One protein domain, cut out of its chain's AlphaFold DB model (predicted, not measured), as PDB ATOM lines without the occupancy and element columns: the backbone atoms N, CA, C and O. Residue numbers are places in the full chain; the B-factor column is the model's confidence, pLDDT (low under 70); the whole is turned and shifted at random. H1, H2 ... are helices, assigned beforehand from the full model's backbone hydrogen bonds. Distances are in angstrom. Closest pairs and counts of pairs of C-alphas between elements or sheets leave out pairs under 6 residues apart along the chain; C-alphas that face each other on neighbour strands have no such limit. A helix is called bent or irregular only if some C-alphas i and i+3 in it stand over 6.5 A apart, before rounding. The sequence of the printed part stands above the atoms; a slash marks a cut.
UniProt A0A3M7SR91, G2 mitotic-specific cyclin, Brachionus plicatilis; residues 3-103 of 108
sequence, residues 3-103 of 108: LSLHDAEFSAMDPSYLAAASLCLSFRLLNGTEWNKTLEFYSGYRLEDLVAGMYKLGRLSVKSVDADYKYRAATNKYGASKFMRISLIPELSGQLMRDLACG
ATOM      1  N   LEU A   3     -30.551  -8.246  44.241       90.88
ATOM      2  CA  LEU A   3     -31.330  -8.517  45.459       90.88
ATOM      3  C   LEU A   3     -32.521  -7.566  45.654       90.88
ATOM      4  O   LEU A   3     -33.556  -7.999  46.152       90.88
ATOM      5  N   SER A   4     -32.394  -6.294  45.264       91.75
ATOM      6  CA  SER A   4     -33.432  -5.286  45.502       91.75
ATOM      7  C   SER A   4     -34.620  -5.400  44.552       91.75
ATOM      8  O   SER A   4     -35.645  -4.783  44.800       91.75
ATOM      9  N   LEU A   5     -34.526  -6.205  43.488       89.81
ATOM     10  CA  LEU A   5     -35.630  -6.408  42.541       89.81
ATOM     11  C   LEU A   5     -36.831  -7.129  43.166       89.81
ATOM     12  O   LEU A   5     -37.943  -7.021  42.663       89.81
ATOM     13  N   HIS A   6     -36.609  -7.884  44.243       85.88
ATOM     14  CA  HIS A   6     -37.668  -8.603  44.950       85.88
ATOM     15  C   HIS A   6     -38.323  -7.778  46.061       85.88
ATOM     16  O   HIS A   6     -39.311  -8.226  46.641       85.88
ATOM     17  N   ASP A   7     -37.775  -6.605  46.378       85.50
ATOM     18  CA  ASP A   7     -38.180  -5.807  47.525       85.50
ATOM     19  C   ASP A   7     -38.877  -4.517  47.065       85.50
ATOM     20  O   ASP A   7     -38.312  -3.683  46.352       85.50
ATOM     21  N   ALA A   8     -40.141  -4.372  47.469       85.88
ATOM     22  CA  ALA A   8     -41.012  -3.277  47.053       85.88
ATOM     23  C   ALA A   8     -40.490  -1.901  47.491       85.88
ATOM     24  O   ALA A   8     -40.754  -0.913  46.805       85.88
ATOM     25  N   GLU A   9     -39.704  -1.821  48.574       85.94
ATOM     26  CA  GLU A   9     -39.113  -0.556  49.027       85.94
ATOM     27  C   GLU A   9     -38.176   0.064  47.981       85.94
ATOM     28  O   GLU A   9     -38.018   1.285  47.928       85.94
ATOM     29  N   PHE A  10     -37.564  -0.761  47.129       89.38
ATOM     30  CA  PHE A  10     -36.636  -0.316  46.092       89.38
ATOM     31  C   PHE A  10     -37.320  -0.022  44.762       89.38
ATOM     32  O   PHE A  10     -36.736   0.670  43.934       89.38
ATOM     33  N   SER A  11     -38.567  -0.462  44.574       86.25
ATOM     34  CA  SER A  11     -39.351  -0.132  43.378       86.25
ATOM     35  C   SER A  11     -39.717   1.352  43.298       86.25
ATOM     36  O   SER A  11     -40.029   1.834  42.213       86.25
ATOM     37  N   ALA A  12     -39.716   2.062  44.429       87.94
ATOM     38  CA  ALA A  12     -39.987   3.498  44.491       87.94
ATOM     39  C   ALA A  12     -38.733   4.364  44.265       87.94
ATOM     40  O   ALA A  12     -38.847   5.584  44.198       87.94
ATOM     41  N   MET A  13     -37.541   3.761  44.199       90.44
ATOM     42  CA  MET A  13     -36.286   4.487  43.998       90.44
ATOM     43  C   MET A  13     -35.942   4.583  42.516       90.44
ATOM     44  O   MET A  13     -36.194   3.650  41.752       90.44
ATOM     45  N   ASP A  14     -35.274   5.670  42.131       93.31
ATOM     46  CA  ASP A  14     -34.733   5.783  40.783       93.31
ATOM     47  C   ASP A  14     -33.716   4.661  40.507       93.31
ATOM     48  O   ASP A  14     -32.826   4.398  41.328       93.31
ATOM     49  N   PRO A  15     -33.788   4.005  39.335       93.31
ATOM     50  CA  PRO A  15     -32.874   2.919  38.997       93.31
ATOM     51  C   PRO A  15     -31.418   3.400  38.901       93.31
ATOM     52  O   PRO A  15     -30.507   2.645  39.242       93.31
ATOM     53  N   SER A  16     -31.189   4.656  38.494       95.31
ATOM     54  CA  SER A  16     -29.867   5.297  38.487       95.31
ATOM     55  C   SER A  16     -29.306   5.463  39.899       95.31
ATOM     56  O   SER A  16     -28.151   5.121  40.144       95.31
ATOM     57  N   TYR A  17     -30.137   5.923  40.836       94.75
ATOM     58  CA  TYR A  17     -29.775   6.070  42.243       94.75
ATOM     59  C   TYR A  17     -29.418   4.719  42.864       94.75
ATOM     60  O   TYR A  17     -28.368   4.558  43.485       94.75
ATOM     61  N   LEU A  18     -30.265   3.713  42.638       95.12
ATOM     62  CA  LEU A  18     -30.048   2.355  43.121       95.12
ATOM     63  C   LEU A  18     -28.752   1.746  42.564       95.12
ATOM     64  O   LEU A  18     -28.004   1.093  43.299       95.12
ATOM     65  N   ALA A  19     -28.469   1.975  41.279       94.69
ATOM     66  CA  ALA A  19     -27.229   1.543  40.647       94.69
ATOM     67  C   ALA A  19     -26.011   2.215  41.303       94.69
ATOM     68  O   ALA A  19     -25.106   1.505  41.748       94.69
ATOM     69  N   ALA A  20     -26.027   3.544  41.452       95.31
ATOM     70  CA  ALA A  20     -24.947   4.312  42.074       95.31
ATOM     71  C   ALA A  20     -24.700   3.896  43.535       95.31
ATOM     72  O   ALA A  20     -23.565   3.599  43.905       95.31
ATOM     73  N   ALA A  21     -25.757   3.757  44.341       94.69
ATOM     74  CA  ALA A  21     -25.650   3.319  45.732       94.69
ATOM     75  C   ALA A  21     -25.080   1.897  45.843       94.69
ATOM     76  O   ALA A  21     -24.238   1.618  46.698       94.69
ATOM     77  N   SER A  22     -25.492   0.989  44.952       94.31
ATOM     78  CA  SER A  22     -24.974  -0.381  44.942       94.31
ATOM     79  C   SER A  22     -23.509  -0.471  44.511       94.31
ATOM     80  O   SER A  22     -22.768  -1.307  45.036       94.31
ATOM     81  N   LEU A  23     -23.079   0.406  43.601       94.19
ATOM     82  CA  LEU A  23     -21.686   0.514  43.183       94.19
ATOM     83  C   LEU A  23     -20.822   1.071  44.318       94.19
ATOM     84  O   LEU A  23     -19.805   0.470  44.655       94.19
ATOM     85  N   CYS A  24     -21.267   2.159  44.953       93.81
ATOM     86  CA  CYS A  24     -20.575   2.762  46.088       93.81
ATOM     87  C   CYS A  24     -20.405   1.762  47.242       93.81
ATOM     88  O   CYS A  24     -19.308   1.603  47.779       93.81
ATOM     89  N   LEU A  25     -21.463   1.009  47.568       92.25
ATOM     90  CA  LEU A  25     -21.399  -0.065  48.561       92.25
ATOM     91  C   LEU A  25     -20.376  -1.143  48.190       92.25
ATOM     92  O   LEU A  25     -19.611  -1.579  49.045       92.25
ATOM     93  N   SER A  26     -20.336  -1.553  46.921       92.19
ATOM     94  CA  SER A  26     -19.402  -2.584  46.451       92.19
ATOM     95  C   SER A  26     -17.947  -2.127  46.553       92.19
ATOM     96  O   SER A  26     -17.096  -2.912  46.969       92.19
ATOM     97  N   PHE A  27     -17.654  -0.861  46.237       91.94
ATOM     98  CA  PHE A  27     -16.313  -0.312  46.433       91.94
ATOM     99  C   PHE A  27     -15.915  -0.289  47.905       91.94
ATOM    100  O   PHE A  27     -14.815  -0.720  48.231       91.94
ATOM    101  N   ARG A  28     -16.808   0.125  48.808       88.38
ATOM    102  CA  ARG A  28     -16.506   0.103  50.246       88.38
ATOM    103  C   ARG A  28     -16.292  -1.315  50.772       88.38
ATOM    104  O   ARG A  28     -15.386  -1.535  51.565       88.38
ATOM    105  N   LEU A  29     -17.087  -2.276  50.306       89.56
ATOM    106  CA  LEU A  29     -17.004  -3.667  50.752       89.56
ATOM    107  C   LEU A  29     -15.701  -4.353  50.329       89.56
ATOM    108  O   LEU A  29     -15.138  -5.131  51.090       89.56
ATOM    109  N   LEU A  30     -15.237  -4.073  49.111       89.12
ATOM    110  CA  LEU A  30     -14.082  -4.740  48.505       89.12
ATOM    111  C   LEU A  30     -12.778  -3.938  48.645       89.12
ATOM    112  O   LEU A  30     -11.815  -4.241  47.944       89.12
ATOM    113  N   ASN A  31     -12.742  -2.916  49.510       82.94
ATOM    114  CA  ASN A  31     -11.627  -1.961  49.616       82.94
ATOM    115  C   ASN A  31     -11.213  -1.378  48.248       82.94
ATOM    116  O   ASN A  31     -10.030  -1.243  47.933       82.94
ATOM    117  N   GLY A  32     -12.206  -1.092  47.406       83.06
ATOM    118  CA  GLY A  32     -12.040  -0.445  46.113       83.06
ATOM    119  C   GLY A  32     -11.853   1.068  46.229       83.06
ATOM    120  O   GLY A  32     -11.539   1.610  47.286       83.06
ATOM    121  N   THR A  33     -12.059   1.767  45.116       86.25
ATOM    122  CA  THR A  33     -11.897   3.224  45.040       86.25
ATOM    123  C   THR A  33     -12.959   3.954  45.859       86.25
ATOM    124  O   THR A  33     -14.143   3.630  45.780       86.25
ATOM    125  N   GLU A  34     -12.561   4.991  46.594       88.88
ATOM    126  CA  GLU A  34     -13.518   5.893  47.239       88.88
ATOM    127  C   GLU A  34     -14.403   6.617  46.216       88.88
ATOM    128  O   GLU A  34     -14.034   6.793  45.048       88.88
ATOM    129  N   TRP A  35     -15.585   7.049  46.659       92.31
ATOM    130  CA  TRP A  35     -16.495   7.815  45.814       92.31
ATOM    131  C   TRP A  35     -15.868   9.173  45.482       92.31
ATOM    132  O   TRP A  35     -15.772  10.054  46.328       92.31
ATOM    133  N   ASN A  36     -15.363   9.311  44.256       91.81
ATOM    134  CA  ASN A  36     -14.573  10.461  43.831       91.81
ATOM    135  C   ASN A  36     -15.384  11.427  42.953       91.81
ATOM    136  O   ASN A  36     -16.455  11.094  42.447       91.81
ATOM    137  N   LYS A  37     -14.821  12.612  42.694       93.56
ATOM    138  CA  LYS A  37     -15.459  13.654  41.866       93.56
ATOM    139  C   LYS A  37     -15.838  13.182  40.461       93.56
ATOM    140  O   LYS A  37     -16.784  13.702  39.882       93.56
ATOM    141  N   THR A  38     -15.116  12.210  39.902       93.94
ATOM    142  CA  THR A  38     -15.438  11.634  38.591       93.94
ATOM    143  C   THR A  38     -16.731  10.824  38.660       93.94
ATOM    144  O   THR A  38     -17.605  10.992  37.814       93.94
ATOM    145  N   LEU A  39     -16.880   9.978  39.683       93.88
ATOM    146  CA  LEU A  39     -18.101   9.207  39.914       93.88
ATOM    147  C   LEU A  39     -19.283  10.128  40.218       93.88
ATOM    148  O   LEU A  39     -20.353   9.929  39.647       93.88
ATOM    149  N   GLU A  40     -19.088  11.172  41.025       94.88
ATOM    150  CA  GLU A  40     -20.116  12.190  41.277       94.88
ATOM    151  C   GLU A  40     -20.538  12.913  39.992       94.88
ATOM    152  O   GLU A  40     -21.729  13.039  39.723       94.88
ATOM    153  N   PHE A  41     -19.580  13.322  39.153       94.88
ATOM    154  CA  PHE A  41     -19.856  14.023  37.900       94.88
ATOM    155  C   PHE A  41     -20.674  13.180  36.910       94.88
ATOM    156  O   PHE A  41     -21.629  13.684  36.324       94.88
ATOM    157  N   TYR A  42     -20.327  11.901  36.726       94.75
ATOM    158  CA  TYR A  42     -21.023  11.035  35.766       94.75
ATOM    159  C   TYR A  42     -22.322  10.431  36.304       94.75
ATOM    160  O   TYR A  42     -23.238  10.177  35.524       94.75
ATOM    161  N   SER A  43     -22.408  10.170  37.609       93.38
ATOM    162  CA  SER A  43     -23.627   9.624  38.219       93.38
ATOM    163  C   SER A  43     -24.647  10.702  38.587       93.38
ATOM    164  O   SER A  43     -25.834  10.399  38.664       93.38
ATOM    165  N   GLY A  44     -24.195  11.936  38.829       94.56
ATOM    166  CA  GLY A  44     -25.013  13.025  39.355       94.56
ATOM    167  C   GLY A  44     -25.329  12.914  40.850       94.56
ATOM    168  O   GLY A  44     -26.086  13.739  41.355       94.56
ATOM    169  N   TYR A  45     -24.772  11.926  41.561       95.00
ATOM    170  CA  TYR A  45     -25.024  11.708  42.986       95.00
ATOM    171  C   TYR A  45     -23.756  11.912  43.808       95.00
ATOM    172  O   TYR A  45     -22.713  11.314  43.521       95.00
ATOM    173  N   ARG A  46     -23.857  12.725  44.864       93.56
ATOM    174  CA  ARG A  46     -22.783  12.890  45.848       93.56
ATOM    175  C   ARG A  46     -22.795  11.720  46.816       93.56
ATOM    176  O   ARG A  46     -23.824  11.064  46.993       93.56
ATOM    177  N   LEU A  47     -21.673  11.492  47.490       90.31
ATOM    178  CA  LEU A  47     -21.589  10.431  48.498       90.31
ATOM    179  C   LEU A  47     -22.698  10.549  49.559       90.31
ATOM    180  O   LEU A  47     -23.361   9.560  49.863       90.31
ATOM    181  N   GLU A  48     -22.947  11.772  50.040       90.88
ATOM    182  CA  GLU A  48     -24.001  12.123  51.006       90.88
ATOM    183  C   GLU A  48     -25.395  11.642  50.575       90.88
ATOM    184  O   GLU A  48     -26.189  11.181  51.396       90.88
ATOM    185  N   ASP A  49     -25.687  11.714  49.275       91.25
ATOM    186  CA  ASP A  49     -26.997  11.369  48.733       91.25
ATOM    187  C   ASP A  49     -27.176   9.838  48.696       91.25
ATOM    188  O   ASP A  49     -28.279   9.318  48.884       91.25
ATOM    189  N   LEU A  50     -26.086   9.089  48.494       92.50
ATOM    190  CA  LEU A  50     -26.080   7.628  48.349       92.50
ATOM    191  C   LEU A  50     -26.130   6.874  49.681       92.50
ATOM    192  O   LEU A  50     -26.514   5.701  49.701       92.50
ATOM    193  N   VAL A  51     -25.794   7.542  50.788       90.62
ATOM    194  CA  VAL A  51     -25.764   6.979  52.148       90.62
ATOM    195  C   VAL A  51     -27.050   6.222  52.487       90.62
ATOM    196  O   VAL A  51     -27.016   5.062  52.905       90.62
ATOM    197  N   ALA A  52     -28.205   6.848  52.252       90.25
ATOM    198  CA  ALA A  52     -29.501   6.255  52.574       90.25
ATOM    199  C   ALA A  52     -29.769   4.969  51.770       90.25
ATOM    200  O   ALA A  52     -30.263   3.976  52.316       90.25
ATOM    201  N   GLY A  53     -29.415   4.963  50.481       91.44
ATOM    202  CA  GLY A  53     -29.500   3.792  49.613       91.44
ATOM    203  C   GLY A  53     -28.556   2.677  50.057       91.44
ATOM    204  O   GLY A  53     -28.958   1.514  50.106       91.44
ATOM    205  N   MET A  54     -27.331   3.026  50.458       92.12
ATOM    206  CA  MET A  54     -26.347   2.076  50.975       92.12
ATOM    207  C   MET A  54     -26.821   1.393  52.259       92.12
ATOM    208  O   MET A  54     -26.691   0.176  52.360       92.12
ATOM    209  N   TYR A  55     -27.441   2.115  53.198       91.38
ATOM    210  CA  TYR A  55     -28.012   1.501  54.405       91.38
ATOM    211  C   TYR A  55     -29.135   0.511  54.080       91.38
ATOM    212  O   TYR A  55     -29.152  -0.609  54.596       91.38
ATOM    213  N   LYS A  56     -30.060   0.883  53.185       91.81
ATOM    214  CA  LYS A  56     -31.142  -0.015  52.747       91.81
ATOM    215  C   LYS A  56     -30.583  -1.271  52.073       91.81
ATOM    216  O   LYS A  56     -31.000  -2.382  52.396       91.81
ATOM    217  N   LEU A  57     -29.602  -1.107  51.186       92.12
ATOM    218  CA  LEU A  57     -28.925  -2.219  50.518       92.12
ATOM    219  C   LEU A  57     -28.127  -3.091  51.495       92.12
ATOM    220  O   LEU A  57     -28.139  -4.313  51.356       92.12
ATOM    221  N   GLY A  58     -27.470  -2.492  52.490       91.75
ATOM    222  CA  GLY A  58     -26.748  -3.197  53.548       91.75
ATOM    223  C   GLY A  58     -27.675  -4.100  54.356       91.75
ATOM    224  O   GLY A  58     -27.429  -5.303  54.452       91.75
ATOM    225  N   ARG A  59     -28.813  -3.562  54.822       90.44
ATOM    226  CA  ARG A  59     -29.862  -4.347  55.497       90.44
ATOM    227  C   ARG A  59     -30.343  -5.520  54.654       90.44
ATOM    228  O   ARG A  59     -30.418  -6.645  55.148       90.44
ATOM    229  N   LEU A  60     -30.649  -5.267  53.383       91.31
ATOM    230  CA  LEU A  60     -31.119  -6.306  52.472       91.31
ATOM    231  C   LEU A  60     -30.061  -7.394  52.258       91.31
ATOM    232  O   LEU A  60     -30.382  -8.579  52.230       91.31
ATOM    233  N   SER A  61     -28.797  -6.996  52.139       90.88
ATOM    234  CA  SER A  61     -27.679  -7.913  51.929       90.88
ATOM    235  C   SER A  61     -27.457  -8.809  53.147       90.88
ATOM    236  O   SER A  61     -27.393 -10.024  52.979       90.88
ATOM    237  N   VAL A  62     -27.451  -8.253  54.364       89.94
ATOM    238  CA  VAL A  62     -27.359  -9.036  55.613       89.94
ATOM    239  C   VAL A  62     -28.530 -10.015  55.725       89.94
ATOM    240  O   VAL A  62     -28.324 -11.202  55.968       89.94
ATOM    241  N   LYS A  63     -29.755  -9.551  55.453       89.06
ATOM    242  CA  LYS A  63     -30.952 -10.402  55.446       89.06
ATOM    243  C   LYS A  63     -30.863 -11.525  54.409       89.06
ATOM    244  O   LYS A  63     -31.369 -12.611  54.653       89.06
ATOM    245  N   SER A  64     -30.217 -11.291  53.265       87.75
ATOM    246  CA  SER A  64     -30.107 -12.280  52.183       87.75
ATOM    247  C   SER A  64     -29.178 -13.462  52.486       87.75
ATOM    248  O   SER A  64     -29.271 -14.494  51.816       87.75
ATOM    249  N   VAL A  65     -28.290 -13.306  53.473       85.62
ATOM    250  CA  VAL A  65     -27.372 -14.359  53.933       85.62
ATOM    251  C   VAL A  65     -28.065 -15.310  54.914       85.62
ATOM    252  O   VAL A  65     -27.669 -16.472  55.018       85.62
ATOM    253  N   ASP A  66     -29.127 -14.851  55.579       85.12
ATOM    254  CA  ASP A  66     -29.910 -15.653  56.514       85.12
ATOM    255  C   ASP A  66     -30.469 -16.928  55.844       85.12
ATOM    256  O   ASP A  66     -30.855 -16.942  54.665       85.12
ATOM    257  N   ALA A  67     -30.488 -18.029  56.595       79.69
ATOM    258  CA  ALA A  67     -31.029 -19.304  56.141       79.69
ATOM    259  C   ALA A  67     -32.547 -19.229  55.903       79.69
ATOM    260  O   ALA A  67     -33.038 -19.868  54.970       79.69
ATOM    261  N   ASP A  68     -33.257 -18.401  56.674       84.12
ATOM    262  CA  ASP A  68     -34.712 -18.233  56.600       84.12
ATOM    263  C   ASP A  68     -35.155 -17.249  55.504       84.12
ATOM    264  O   ASP A  68     -36.352 -17.026  55.276       84.12
ATOM    265  N   TYR A  69     -34.205 -16.647  54.780       86.62
ATOM    266  CA  TYR A  69     -34.533 -15.731  53.699       86.62
ATOM    267  C   TYR A  69     -35.227 -16.462  52.546       86.62
ATOM    268  O   TYR A  69     -34.673 -17.368  51.932       86.62
ATOM    269  N   LYS A  70     -36.447 -16.037  52.200       86.69
ATOM    270  CA  LYS A  70     -37.277 -16.709  51.184       86.69
ATOM    271  C   LYS A  70     -36.747 -16.545  49.753       86.69
ATOM    272  O   LYS A  70     -36.894 -17.450  48.935       86.69
ATOM    273  N   TYR A  71     -36.112 -15.415  49.432       88.38
ATOM    274  CA  TYR A  71     -35.727 -15.058  48.057       88.38
ATOM    275  C   TYR A  71     -34.256 -15.382  47.744       88.38
ATOM    276  O   TYR A  71     -33.477 -14.513  47.362       88.38
ATOM    277  N   ARG A  72     -33.849 -16.652  47.884       88.56
ATOM    278  CA  ARG A  72     -32.432 -17.068  47.742       88.56
ATOM    279  C   ARG A  72     -31.953 -17.250  46.300       88.56
ATOM    280  O   ARG A  72     -30.780 -17.536  46.091       88.56
ATOM    281  N   ALA A  73     -32.823 -17.103  45.298       90.56
ATOM    282  CA  ALA A  73     -32.477 -17.356  43.896       90.56
ATOM    283  C   ALA A  73     -31.272 -16.519  43.427       90.56
ATOM    284  O   ALA A  73     -30.343 -17.066  42.831       90.56
ATOM    285  N   ALA A  74     -31.247 -15.227  43.765       90.50
ATOM    286  CA  ALA A  74     -30.126 -14.343  43.464       90.50
ATOM    287  C   ALA A  74     -28.850 -14.775  44.213       90.50
ATOM    288  O   ALA A  74     -27.810 -14.976  43.589       90.50
ATOM    289  N   THR A  75     -28.926 -15.014  45.525       89.94
ATOM    290  CA  THR A  75     -27.781 -15.472  46.335       89.94
ATOM    291  C   THR A  75     -27.192 -16.785  45.803       89.94
ATOM    292  O   THR A  75     -25.976 -16.904  45.654       89.94
ATOM    293  N   ASN A  76     -28.042 -17.744  45.427       91.38
ATOM    294  CA  ASN A  76     -27.636 -19.022  44.840       91.38
ATOM    295  C   ASN A  76     -27.001 -18.840  43.457       91.38
ATOM    296  O   ASN A  76     -25.960 -19.432  43.172       91.38
ATOM    297  N   LYS A  77     -27.592 -17.990  42.605       92.81
ATOM    298  CA  LYS A  77     -27.049 -17.646  41.284       92.81
ATOM    299  C   LYS A  77     -25.625 -17.117  41.421       92.81
ATOM    300  O   LYS A  77     -24.726 -17.668  40.792       92.81
ATOM    301  N   TYR A  78     -25.410 -16.120  42.277       93.25
ATOM    302  CA  TYR A  78     -24.103 -15.491  42.497       93.25
ATOM    303  C   TYR A  78     -23.119 -16.335  43.328       93.25
ATOM    304  O   TYR A  78     -21.947 -15.982  43.429       93.25
ATOM    305  N   GLY A  79     -23.561 -17.480  43.859       91.31
ATOM    306  CA  GLY A  79     -22.702 -18.465  44.524       91.31
ATOM    307  C   GLY A  79     -22.015 -19.422  43.547       91.31
ATOM    308  O   GLY A  79     -21.086 -20.143  43.917       91.31
ATOM    309  N   ALA A  80     -22.444 -19.435  42.283       93.81
ATOM    310  CA  ALA A  80     -21.830 -20.242  41.238       93.81
ATOM    311  C   ALA A  80     -20.454 -19.686  40.825       93.81
ATOM    312  O   ALA A  80     -20.238 -18.475  40.778       93.81
ATOM    313  N   SER A  81     -19.536 -20.575  40.426       92.38
ATOM    314  CA  SER A  81     -18.169 -20.191  40.024       92.38
ATOM    315  C   SER A  81     -18.130 -19.207  38.850       92.38
ATOM    316  O   SER A  81     -17.239 -18.368  38.793       92.38
ATOM    317  N   LYS A  82     -19.119 -19.261  37.944       94.75
ATOM    318  CA  LYS A  82     -19.247 -18.316  36.820       94.75
ATOM    319  C   LYS A  82     -19.417 -16.855  37.252       94.75
ATOM    320  O   LYS A  82     -19.158 -15.959  36.464       94.75
ATOM    321  N   PHE A  83     -19.854 -16.625  38.489       92.75
ATOM    322  CA  PHE A  83     -19.995 -15.302  39.090       92.75
ATOM    323  C   PHE A  83     -18.994 -15.100  40.228       92.75
ATOM    324  O   PHE A  83     -19.290 -14.401  41.190       92.75
ATOM    325  N   MET A  84     -17.834 -15.764  40.159       92.19
ATOM    326  CA  MET A  84     -16.744 -15.641  41.135       92.19
ATOM    327  C   MET A  84     -17.152 -15.955  42.582       92.19
ATOM    328  O   MET A  84     -16.434 -15.607  43.511       92.19
ATOM    329  N   ARG A  85     -18.294 -16.632  42.784       91.75
ATOM    330  CA  ARG A  85     -18.837 -16.961  44.108       91.75
ATOM    331  C   ARG A  85     -19.024 -15.722  45.000       91.75
ATOM    332  O   ARG A  85     -18.914 -15.835  46.218       91.75
ATOM    333  N   ILE A  86     -19.317 -14.554  44.413       91.88
ATOM    334  CA  ILE A  86     -19.352 -13.279  45.150       91.88
ATOM    335  C   ILE A  86     -20.382 -13.240  46.284       91.88
ATOM    336  O   ILE A  86     -20.223 -12.457  47.207       91.88
ATOM    337  N   SER A  87     -21.430 -14.068  46.250       90.56
ATOM    338  CA  SER A  87     -22.411 -14.138  47.345       90.56
ATOM    339  C   SER A  87     -21.922 -14.916  48.569       90.56
ATOM    340  O   SER A  87     -22.608 -14.935  49.585       90.56
ATOM    341  N   LEU A  88     -20.763 -15.575  48.470       89.69
ATOM    342  CA  LEU A  88     -20.164 -16.388  49.530       89.69
ATOM    343  C   LEU A  88     -18.946 -15.711  50.172       89.69
ATOM    344  O   LEU A  88     -18.258 -16.340  50.973       89.69
ATOM    345  N   ILE A  89     -18.648 -14.464  49.796       91.06
ATOM    346  CA  ILE A  89     -17.496 -13.738  50.330       91.06
ATOM    347  C   ILE A  89     -17.733 -13.400  51.815       91.06
ATOM    348  O   ILE A  89     -18.852 -13.023  52.183       91.06
ATOM    349  N   PRO A  90     -16.722 -13.543  52.688       87.62
ATOM    350  CA  PRO A  90     -16.879 -13.288  54.121       87.62
ATOM    351  C   PRO A  90     -17.218 -11.825  54.440       87.62
ATOM    352  O   PRO A  90     -17.848 -11.554  55.461       87.62
ATOM    353  N   GLU A  91     -16.863 -10.890  53.560       87.69
ATOM    354  CA  GLU A  91     -17.108  -9.454  53.699       87.69
ATOM    355  C   GLU A  91     -18.609  -9.131  53.750       87.69
ATOM    356  O   GLU A  91     -19.014  -8.242  54.498       87.69
ATOM    357  N   LEU A  92     -19.459  -9.896  53.044       86.62
ATOM    358  CA  LEU A  92     -20.925  -9.748  53.093       86.62
ATOM    359  C   LEU A  92     -21.499  -9.992  54.497       86.62
ATOM    360  O   LEU A  92     -22.497  -9.379  54.873       86.62
ATOM    361  N   SER A  93     -20.837 -10.849  55.272       83.62
ATOM    362  CA  SER A  93     -21.128 -11.134  56.682       83.62
ATOM    363  C   SER A  93     -20.154 -10.415  57.619       83.62
ATOM    364  O   SER A  93     -20.030 -10.783  58.789       83.62
ATOM    365  N   GLY A  94     -19.420  -9.424  57.117       86.38
ATOM    366  CA  GLY A  94     -18.437  -8.658  57.868       86.38
ATOM    367  C   GLY A  94     -19.072  -7.638  58.813       86.38
ATOM    368  O   GLY A  94     -20.282  -7.397  58.801       86.38
ATOM    369  N   GLN A  95     -18.231  -7.011  59.638       85.81
ATOM    370  CA  GLN A  95     -18.676  -5.981  60.579       85.81
ATOM    371  C   GLN A  95     -19.238  -4.753  59.854       85.81
ATOM    372  O   GLN A  95     -20.316  -4.289  60.203       85.81
ATOM    373  N   LEU A  96     -18.588  -4.339  58.761       86.50
ATOM    374  CA  LEU A  96     -19.028  -3.241  57.898       86.50
ATOM    375  C   LEU A  96     -20.504  -3.379  57.485       86.50
ATOM    376  O   LEU A  96     -21.283  -2.444  57.640       86.50
ATOM    377  N   MET A  97     -20.911  -4.557  56.999       88.31
ATOM    378  CA  MET A  97     -22.286  -4.794  56.541       88.31
ATOM    379  C   MET A  97     -23.298  -4.804  57.686       88.31
ATOM    380  O   MET A  97     -24.419  -4.327  57.509       88.31
ATOM    381  N   ARG A  98     -22.908  -5.297  58.869       87.38
ATOM    382  CA  ARG A  98     -23.741  -5.212  60.077       87.38
ATOM    383  C   ARG A  98     -23.918  -3.771  60.539       87.38
ATOM    384  O   ARG A  98     -25.039  -3.378  60.845       87.38
ATOM    385  N   ASP A  99     -22.856  -2.975  60.530       87.69
ATOM    386  CA  ASP A  99     -22.927  -1.581  60.964       87.69
ATOM    387  C   ASP A  99     -23.755  -0.730  59.985       87.69
ATOM    388  O   ASP A  99     -24.600   0.061  60.411       87.69
ATOM    389  N   LEU A 100     -23.602  -0.961  58.673       86.25
ATOM    390  CA  LEU A 100     -24.476  -0.404  57.631       86.25
ATOM    391  C   LEU A 100     -25.938  -0.837  57.819       86.25
ATOM    392  O   LEU A 100     -26.846  -0.033  57.627       86.25
ATOM    393  N   ALA A 101     -26.190  -2.090  58.205       85.88
ATOM    394  CA  ALA A 101     -27.548  -2.566  58.450       85.88
ATOM    395  C   ALA A 101     -28.195  -1.888  59.674       85.88
ATOM    396  O   ALA A 101     -29.381  -1.548  59.632       85.88
ATOM    397  N   CYS A 102     -27.416  -1.647  60.730       82.88
ATOM    398  CA  CYS A 102     -27.855  -0.944  61.936       82.88
ATOM    399  C   CYS A 102     -27.959   0.581  61.756       82.88
ATOM    400  O   CYS A 102     -28.608   1.234  62.565       82.88
ATOM    401  N   GLY A 103     -27.361   1.145  60.701       75.00
ATOM    402  CA  GLY A 103     -27.317   2.594  60.473       75.00
ATOM    403  C   GLY A 103     -26.284   3.329  61.334       75.00
ATOM    404  O   GLY A 103     -26.341   4.548  61.430       75.00
TER     405      GLY A 103
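What this domain is: This is residues 3 to 103 of the 108 residues of the protein "G2 mitotic-specific cyclin" of Brachionus plicatilis (UniProt A0A3M7SR91). A long kinked helix, H5, forms the core along the longest axis of the domain, with H3 crossing its first half on one side and H8 crossing it farther along on another side. H4 sits near the beginning of H5 and H6 near its end, while the short H1 and H2 form a small flap along one flank and the short H7 packs on H5 beside H8. The printed part has 101 residues with eight named helices, H1 to H8 in chain order, and no named strand; the class is all helix. The whole is compact, with a radius of gyration of the C-alphas of 13.6 A and spans of 38 by 29 by 28 A.

Where its parts are: H1 covers residues 3 to 6, beginning at C-alpha 3 at (-31.330, -8.517, 45.459), and H2 covers residues 8 to 11. H3 covers residues 15 to 29 and is 20.8 A long. H4 covers residues 37 to 43. H5, residues 47 to 65, is 26.0 A long and begins at C-alpha 47 at (-21.589, 10.431, 48.498). H5 has a kink of 34 degrees near residue 54 and is only just irregular, with C-alphas 49 and 52 lying 6.9 A apart. H6 covers residues 73 to 78 and H7 residues 90 to 93. H8, residues 95 to 102, is 10.6 A long and ends at C-alpha 102 at (-27.855, -0.944, 61.936).

How they stand to each other: H5 is the hub and touches H1, H3, H7 and H8. H1 touches it at residues 57 to 64 alone, the closest C-alphas being those of Leu 3 and Leu 60, 7.4 A apart. H3 touches residues 50 to 58 of H5 alone, about perpendicular at 74 degrees, with the C-alphas of Ala 21 and Leu 50 closest at 5.1 A. H7 touches residues 61 to 65 alone, where the C-alphas of Val 62 and Ser 93 are closest at 6.7 A. H8 touches residues 54 to 62 alone, about perpendicular at 78 degrees, with the C-alphas of Arg 59 and Ala 101 closest at 4.2 A. H2, H4 and H6 touch no helix, but H4 is near H3 and H6 is near H1. H2 and H5 are apart. In H3, H4, H6 and H8 every O i to N i+4 pair is within hydrogen-bond range; in H5 13 of 15 are, and H1, H2 and H7 are too short for such a pair.

The domain as a whole: The C-alphas farthest apart are those of Phe 41 and Asp 68, at 40.1 A. The printed part has no cut, and the link from H6 to H7, 11 residues, is long. The mean pLDDT of the printed part is 90.1, and no printed residue is under 70.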